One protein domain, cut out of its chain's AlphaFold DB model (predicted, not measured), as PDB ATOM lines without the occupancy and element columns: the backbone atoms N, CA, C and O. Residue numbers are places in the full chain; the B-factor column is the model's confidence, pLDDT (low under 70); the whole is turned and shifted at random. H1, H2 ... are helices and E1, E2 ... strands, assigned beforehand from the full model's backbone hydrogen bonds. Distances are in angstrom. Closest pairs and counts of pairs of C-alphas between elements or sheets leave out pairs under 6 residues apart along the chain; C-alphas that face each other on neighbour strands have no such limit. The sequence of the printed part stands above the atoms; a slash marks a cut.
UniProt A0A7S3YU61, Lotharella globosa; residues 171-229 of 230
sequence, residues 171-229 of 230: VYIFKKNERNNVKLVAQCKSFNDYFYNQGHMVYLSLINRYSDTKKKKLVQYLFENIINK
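AT A GLANCE: This is residues 171 to 229 of the 230 residues of a protein of Lotharella globosa (UniProt A0A7S3YU61). A long, narrow sheet of three antiparallel strands has one helix, H1, that folds back beyond the end of E3 and only grazes the sheet. Its 59 printed residues run E1, E2, E3, H1, with sheet order E1 E2 E3, class mixed. It is only just loose, close to extended: radius of gyration of the C-alphas 15.1 A, spans 49 by 25 by 14 A.

HOW THE PARTS SIT: Start at the hairpin of E1, residues 171 to 175, and E2, residues 182 to 190, where N 172 and O 187 are 2.9 A apart. E3, residues 200 to 207, continues the meander, each strand the antiparallel neighbour of the one before; N 204 and O 186 are 2.8 A apart. H1, residues 213 to 227, only grazes the sheet with residues 220 to 227; its every O i to N i+4 pair is within hydrogen-bond range.

IN THESE COORDINATES: Find C-alpha 171 at (96.952, 111.139, 124.789), where E1 begins. E2 runs 22.4 A, E3 22.3 A, and H1 21.3 A to C-alpha 227 at (104.950, 101.627, 122.363).

THE WHOLE: The printed part has no cut and no long link. Look for pLDDT under 70 at residues 177 to 182, 195 and 208 to 229.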
ATOM      1  N   VAL A 171      97.261 112.549 125.031       89.94
ATOM      2  CA  VAL A 171      96.952 111.139 124.789       89.94
ATOM      3  C   VAL A 171      97.773 110.290 125.751       89.94
ATOM      4  O   VAL A 171      98.992 110.410 125.804       89.94
ATOM      5  N   TYR A 172      97.095 109.417 126.488       88.94
ATOM      6  CA  TYR A 172      97.708 108.428 127.368       88.94
ATOM      7  C   TYR A 172      97.412 107.032 126.832       88.94
ATOM      8  O   TYR A 172      96.264 106.739 126.496       88.94
ATOM      9  N   ILE A 173      98.424 106.168 126.766       88.00
ATOM     10  CA  ILE A 173      98.298 104.798 126.260       88.00
ATOM     11  C   ILE A 173      98.481 103.823 127.422       88.00
ATOM     12  O   ILE A 173      99.488 103.862 128.123       88.00
ATOM     13  N   PHE A 174      97.510 102.931 127.609       84.94
ATOM     14  CA  PHE A 174      97.505 101.918 128.661       84.94
ATOM     15  C   PHE A 174      97.400 100.514 128.069       84.94
ATOM     16  O   PHE A 174      96.621 100.271 127.140       84.94
ATOM     17  N   LYS A 175      98.132  99.563 128.654       81.25
ATOM     18  CA  LYS A 175      97.966  98.131 128.380       81.25
ATOM     19  C   LYS A 175      96.800  97.594 129.210       81.25
ATOM     20  O   LYS A 175      96.752  97.818 130.418       81.25
ATOM     21  N   LYS A 176      95.848  96.904 128.575       77.38
ATOM     22  CA  LYS A 176      94.693  96.292 129.257       77.38
ATOM     23  C   LYS A 176      94.894  94.778 129.365       77.38
ATOM     24  O   LYS A 176      95.424  94.160 128.445       77.38
ATOM     25  N   ASN A 177      94.484  94.190 130.491       68.00
ATOM     26  CA  ASN A 177      94.619  92.749 130.729       68.00
ATOM     27  C   ASN A 177      93.799  91.930 129.714       68.00
ATOM     28  O   ASN A 177      92.691  92.314 129.339       68.00
ATOM     29  N   GLU A 178      94.332  90.771 129.319       62.72
ATOM     30  CA  GLU A 178      93.925  89.993 128.134       62.72
ATOM     31  C   GLU A 178      92.492  89.436 128.146       62.72
ATOM     32  O   GLU A 178      92.017  88.959 127.116       62.72
ATOM     33  N   ARG A 179      91.769  89.532 129.271       60.50
ATOM     34  CA  ARG A 179      90.444  88.914 129.455       60.50
ATOM     35  C   ARG A 179      89.392  89.364 128.426       60.50
ATOM     36  O   ARG A 179      88.472  88.604 128.160       60.50
ATOM     37  N   ASN A 180      89.548  90.542 127.806       57.94
ATOM     38  CA  ASN A 180      88.537  91.129 126.910       57.94
ATOM     39  C   ASN A 180      88.998  91.331 125.450       57.94
ATOM     40  O   ASN A 180      88.443  92.185 124.762       57.94
ATOM     41  N   ASN A 181      90.027  90.624 124.959       65.06
ATOM     42  CA  ASN A 181      90.622  90.817 123.615       65.06
ATOM     43  C   ASN A 181      91.169  92.237 123.315       65.06
ATOM     44  O   ASN A 181      91.768  92.448 122.262       65.06
ATOM     45  N   VAL A 182      91.000  93.213 124.213       62.84
ATOM     46  CA  VAL A 182      91.558  94.571 124.130       62.84
ATOM     47  C   VAL A 182      92.991  94.538 124.655       62.84
ATOM     48  O   VAL A 182      93.196  94.210 125.820       62.84
ATOM     49  N   LYS A 183      93.975  94.900 123.822       71.69
ATOM     50  CA  LYS A 183      95.394  94.935 124.230       71.69
ATOM     51  C   LYS A 183      95.843  96.317 124.681       71.69
ATOM     52  O   LYS A 183      96.534  96.441 125.690       71.69
ATOM     53  N   LEU A 184      95.434  97.346 123.942       76.38
ATOM     54  CA  LEU A 184      95.808  98.732 124.198       76.38
ATOM     55  C   LEU A 184      94.578  99.624 124.188       76.38
ATOM     56  O   LEU A 184      93.672  99.448 123.369       76.38
ATOM     57  N   VAL A 185      94.573 100.588 125.096       85.50
ATOM     58  CA  VAL A 185      93.598 101.672 125.135       85.50
ATOM     59  C   VAL A 185      94.373 102.975 125.142       85.50
ATOM     60  O   VAL A 185      95.135 103.236 126.069       85.50
ATOM     61  N   ALA A 186      94.165 103.789 124.117       88.81
ATOM     62  CA  ALA A 186      94.527 105.192 124.155       88.81
ATOM     63  C   ALA A 186      93.332 105.976 124.704       88.81
ATOM     64  O   ALA A 186      92.195 105.767 124.274       88.81
ATOM     65  N   GLN A 187      93.573 106.872 125.652       90.94
ATOM     66  CA  GLN A 187      92.561 107.791 126.159       90.94
ATOM     67  C   GLN A 187      93.064 109.228 126.083       90.94
ATOM     68  O   GLN A 187      94.238 109.505 126.324       90.94
ATOM     69  N   CYS A 188      92.158 110.147 125.787       92.19
ATOM     70  CA  CYS A 188      92.415 111.578 125.826       92.19
ATOM     71  C   CYS A 188      91.211 112.272 126.455       92.19
ATOM     72  O   CYS A 188      90.074 112.058 126.029       92.19
ATOM     73  N   LYS A 189      91.461 113.111 127.464       91.56
ATOM     74  CA  LYS A 189      90.441 114.016 127.989       91.56
ATOM     75  C   LYS A 189      90.527 115.335 127.241       91.56
ATOM     76  O   LYS A 189      91.416 116.137 127.521       91.56
ATOM     77  N   SER A 190      89.611 115.550 126.306       89.31
ATOM     78  CA  SER A 190      89.477 116.828 125.613       89.31
ATOM     79  C   SER A 190      88.937 117.878 126.578       89.31
ATOM     80  O   SER A 190      87.947 117.633 127.268       89.31
ATOM     81  N   PHE A 191      89.580 119.035 126.649       87.81
ATOM     82  CA  PHE A 191      89.160 120.160 127.474       87.81
ATOM     83  C   PHE A 191      89.352 121.465 126.708       87.81
ATOM     84  O   PHE A 191      90.408 121.700 126.124       87.81
ATOM     85  N   ASN A 192      88.324 122.312 126.717       84.56
ATOM     86  CA  ASN A 192      88.371 123.628 126.095       84.56
ATOM     87  C   ASN A 192      88.323 124.704 127.184       84.56
ATOM     88  O   ASN A 192      87.286 124.895 127.825       84.56
ATOM     89  N   ASP A 193      89.431 125.430 127.336       76.12
ATOM     90  CA  ASP A 193      89.597 126.497 128.329       76.12
ATOM     91  C   ASP A 193      88.648 127.689 128.098       76.12
ATOM     92  O   ASP A 193      88.391 128.488 129.005       76.12
ATOM     93  N   TYR A 194      88.095 127.833 126.890       75.88
ATOM     94  CA  TYR A 194      87.209 128.941 126.546       75.88
ATOM     95  C   TYR A 194      85.802 128.785 127.130       75.88
ATOM     96  O   TYR A 194      85.235 129.763 127.602       75.88
ATOM     97  N   PHE A 195      85.234 127.577 127.133       69.19
ATOM     98  CA  PHE A 195      83.826 127.377 127.509       69.19
ATOM     99  C   PHE A 195      83.607 126.897 128.948       69.19
ATOM    100  O   PHE A 195      82.458 126.729 129.340       69.19
ATOM    101  N   TYR A 196      84.667 126.660 129.734       70.62
ATOM    102  CA  TYR A 196      84.576 126.017 131.059       70.62
ATOM    103  C   TYR A 196      83.699 124.746 131.058       70.62
ATOM    104  O   TYR A 196      83.064 124.400 132.053       70.62
ATOM    105  N   ASN A 197      83.651 124.042 129.926       72.19
ATOM    106  CA  ASN A 197      82.842 122.842 129.778       72.19
ATOM    107  C   ASN A 197      83.497 121.670 130.507       72.19
ATOM    108  O   ASN A 197      84.723 121.571 130.596       72.19
ATOM    109  N   GLN A 198      82.678 120.730 130.977       74.44
ATOM    110  CA  GLN A 198      83.193 119.458 131.467       74.44
ATOM    111  C   GLN A 198      83.914 118.750 130.313       74.44
ATOM    112  O   GLN A 198      83.308 118.437 129.293       74.44
ATOM    113  N   GLY A 199      85.226 118.551 130.453       81.00
ATOM    114  CA  GLY A 199      86.022 117.911 129.412       81.00
ATOM    115  C   GLY A 199      85.524 116.501 129.088       81.00
ATOM    116  O   GLY A 199      85.164 115.748 129.996       81.00
ATOM    117  N   HIS A 200      85.534 116.136 127.808       88.00
ATOM    118  CA  HIS A 200      85.021 114.858 127.320       88.00
ATOM    119  C   HIS A 200      86.140 113.824 127.192       88.00
ATOM    120  O   HIS A 200      87.198 114.099 126.624       88.00
ATOM    121  N   MET A 201      85.899 112.618 127.709       89.75
ATOM    122  CA  MET A 201      86.816 111.489 127.557       89.75
ATOM    123  C   MET A 201      86.583 110.799 126.216       89.75
ATOM    124  O   MET A 201      85.481 110.329 125.941       89.75
ATOM    125  N   VAL A 202      87.640 110.694 125.418       90.31
ATOM    126  CA  VAL A 202      87.669 109.909 124.184       90.31
ATOM    127  C   VAL A 202      88.557 108.695 124.411       90.31
ATOM    128  O   VAL A 202      89.669 108.825 124.925       90.31
ATOM    129  N   TYR A 203      88.069 107.524 124.009       88.12
ATOM    130  CA  TYR A 203      88.798 106.263 124.087       88.12
ATOM    131  C   TYR A 203      88.961 105.670 122.693       88.12
ATOM    132  O   TYR A 203      87.995 105.553 121.942       88.12
ATOM    133  N   LEU A 204      90.170 105.223 122.380       84.88
ATOM    134  CA  LEU A 204      90.468 104.385 121.227       84.88
ATOM    135  C   LEU A 204      90.996 103.054 121.750       84.88
ATOM    136  O   LEU A 204      92.023 102.999 122.422       84.88
ATOM    137  N   SER A 205      90.255 101.982 121.481       83.31
ATOM    138  CA  SER A 205      90.595 100.636 121.941       83.31
ATOM    139  C   SER A 205      91.017  99.769 120.773       83.31
ATOM    140  O   SER A 205      90.326  99.684 119.759       83.31
ATOM    141  N   LEU A 206      92.130  99.076 120.953       74.38
ATOM    142  CA  LEU A 206      92.687  98.182 119.961       74.38
ATOM    143  C   LEU A 206      92.419  96.737 120.361       74.38
ATOM    144  O   LEU A 206      92.895  96.256 121.396       74.38
ATOM    145  N   ILE A 207      91.620  96.063 119.539       76.19
ATOM    146  CA  ILE A 207      91.071  94.740 119.828       76.19
ATOM    147  C   ILE A 207      91.732  93.714 118.915       76.19
ATOM    148  O   ILE A 207      91.750  93.863 117.695       76.19
ATOM    149  N   ASN A 208      92.238  92.638 119.503       69.69
ATOM    150  CA  ASN A 208      92.730  91.493 118.763       69.69
ATOM    151  C   ASN A 208      91.552  90.596 118.358       69.69
ATOM    152  O   ASN A 208      91.028  89.850 119.183       69.69
ATOM    153  N   ARG A 209      91.125  90.683 117.095       65.81
ATOM    154  CA  ARG A 209      90.022  89.872 116.543       65.81
ATOM    155  C   ARG A 209      90.476  88.601 115.819       65.81
ATOM    156  O   ARG A 209      89.631  87.817 115.405       65.81
ATOM    157  N   TYR A 210      91.780  88.385 115.645       64.62
ATOM    158  CA  TYR A 210      92.267  87.216 114.915       64.62
ATOM    159  C   TYR A 210      92.155  85.956 115.767       64.62
ATOM    160  O   TYR A 210      92.616  85.950 116.902       64.62
ATOM    161  N   SER A 211      91.587  84.883 115.218       56.78
ATOM    162  CA  SER A 211      91.651  83.530 115.790       56.78
ATOM    163  C   SER A 211      93.031  82.894 115.576       56.78
ATOM    164  O   SER A 211      93.535  82.200 116.456       56.78
ATOM    165  N   ASP A 212      93.667  83.204 114.444       66.00
ATOM    166  CA  ASP A 212      94.948  82.649 114.002       66.00
ATOM    167  C   ASP A 212      96.144  83.120 114.861       66.00
ATOM    168  O   ASP A 212      96.448  84.315 114.979       66.00
ATOM    169  N   THR A 213      96.842  82.158 115.468       64.69
ATOM    170  CA  THR A 213      97.888  82.359 116.484       64.69
ATOM    171  C   THR A 213      99.144  83.043 115.944       64.69
ATOM    172  O   THR A 213      99.751  83.841 116.665       64.69
ATOM    173  N   LYS A 214      99.520  82.821 114.675       68.69
ATOM    174  CA  LYS A 214     100.662  83.519 114.047       68.69
ATOM    175  C   LYS A 214     100.366  85.004 113.842       68.69
ATOM    176  O   LYS A 214     101.186  85.849 114.205       68.69
ATOM    177  N   LYS A 215      99.166  85.333 113.351       64.62
ATOM    178  CA  LYS A 215      98.720  86.727 113.183       64.62
ATOM    179  C   LYS A 215      98.575  87.432 114.532       64.62
ATOM    180  O   LYS A 215      99.000  88.579 114.654       64.62
ATOM    181  N   LYS A 216      98.095  86.738 115.577       64.25
ATOM    182  CA  LYS A 216      98.072  87.275 116.955       64.25
ATOM    183  C   LYS A 216      99.465  87.684 117.456       64.25
ATOM    184  O   LYS A 216      99.577  88.744 118.074       64.25
ATOM    185  N   LYS A 217     100.496  86.860 117.221       65.88
ATOM    186  CA  LYS A 217     101.883  87.135 117.648       65.88
ATOM    187  C   LYS A 217     102.515  88.290 116.868       65.88
ATOM    188  O   LYS A 217     103.114  89.163 117.485       65.88
ATOM    189  N   LEU A 218     102.321  88.347 115.550       67.38
ATOM    190  CA  LEU A 218     102.842  89.437 114.712       67.38
ATOM    191  C   LEU A 218     102.255  90.797 115.116       67.38
ATOM    192  O   LEU A 218     102.978  91.771 115.301       67.38
ATOM    193  N   VAL A 219     100.937  90.841 115.314       65.75
ATOM    194  CA  VAL A 219     100.227  92.041 115.764       65.75
ATOM    195  C   VAL A 219     100.715  92.476 117.153       65.75
ATOM    196  O   VAL A 219     100.899  93.663 117.393       65.75
ATOM    197  N   GLN A 220     101.004  91.531 118.056       65.69
ATOM    198  CA  GLN A 220     101.588  91.838 119.367       65.69
ATOM    199  C   GLN A 220     102.997  92.437 119.275       65.69
ATOM    200  O   GLN A 220     103.265  93.436 119.935       65.69
ATOM    201  N   TYR A 221     103.859  91.872 118.431       68.06
ATOM    202  CA  TYR A 221     105.218  92.366 118.207       68.06
ATOM    203  C   TYR A 221     105.242  93.784 117.615       68.06
ATOM    204  O   TYR A 221     106.018  94.637 118.043       68.06
ATOM    205  N   LEU A 222     104.356  94.069 116.654       66.44
ATOM    206  CA  LEU A 222     104.207  95.419 116.103       66.44
ATOM    207  C   LEU A 222     103.758  96.419 117.180       66.44
ATOM    208  O   LEU A 222     104.226  97.554 117.186       66.44
ATOM    209  N   PHE A 223     102.910  95.998 118.123       65.69
ATOM    210  CA  PHE A 223     102.465  96.862 119.219       65.69
ATOM    211  C   PHE A 223     103.552  97.187 120.230       65.69
ATOM    212  O   PHE A 223     103.677  98.349 120.608       65.69
ATOM    213  N   GLU A 224     104.347  96.207 120.650       66.62
ATOM    214  CA  GLU A 224     105.455  96.460 121.579       66.62
ATOM    215  C   GLU A 224     106.485  97.418 120.963       66.62
ATOM    216  O   GLU A 224     106.961  98.329 121.636       66.62
ATOM    217  N   ASN A 225     106.727  97.322 119.651       66.50
ATOM    218  CA  ASN A 225     107.608  98.249 118.938       66.50
ATOM    219  C   ASN A 225     107.050  99.670 118.781       66.50
ATOM    220  O   ASN A 225     107.825 100.623 118.797       66.50
ATOM    221  N   ILE A 226     105.733  99.834 118.610       64.75
ATOM    222  CA  ILE A 226     105.109 101.167 118.545       64.75
ATOM    223  C   ILE A 226     105.159 101.839 119.918       64.75
ATOM    224  O   ILE A 226     105.488 103.016 119.994       64.75
ATOM    225  N   ILE A 227     104.885 101.095 120.994       61.81
ATOM    226  CA  ILE A 227     104.950 101.627 122.363       61.81
ATOM    227  C   ILE A 227     106.375 102.059 122.708       61.81
ATOM    228  O   ILE A 227     106.549 103.136 123.250       61.81
ATOM    229  N   ASN A 228     107.391 101.271 122.347       61.00
ATOM    230  CA  ASN A 228     108.789 101.604 122.643       61.00
ATOM    231  C   ASN A 228     109.324 102.824 121.865       61.00
ATOM    232  O   ASN A 228     110.429 103.280 122.144       61.00
ATOM    233  N   LYS A 229     108.584 103.322 120.866       61.19
ATOM    234  CA  LYS A 229     108.949 104.500 120.061       61.19
ATOM    235  C   LYS A 229     108.211 105.782 120.464       61.19
ATOM    236  O   LYS A 229     108.533 106.830 119.906       61.19
TER     237      LYS A 229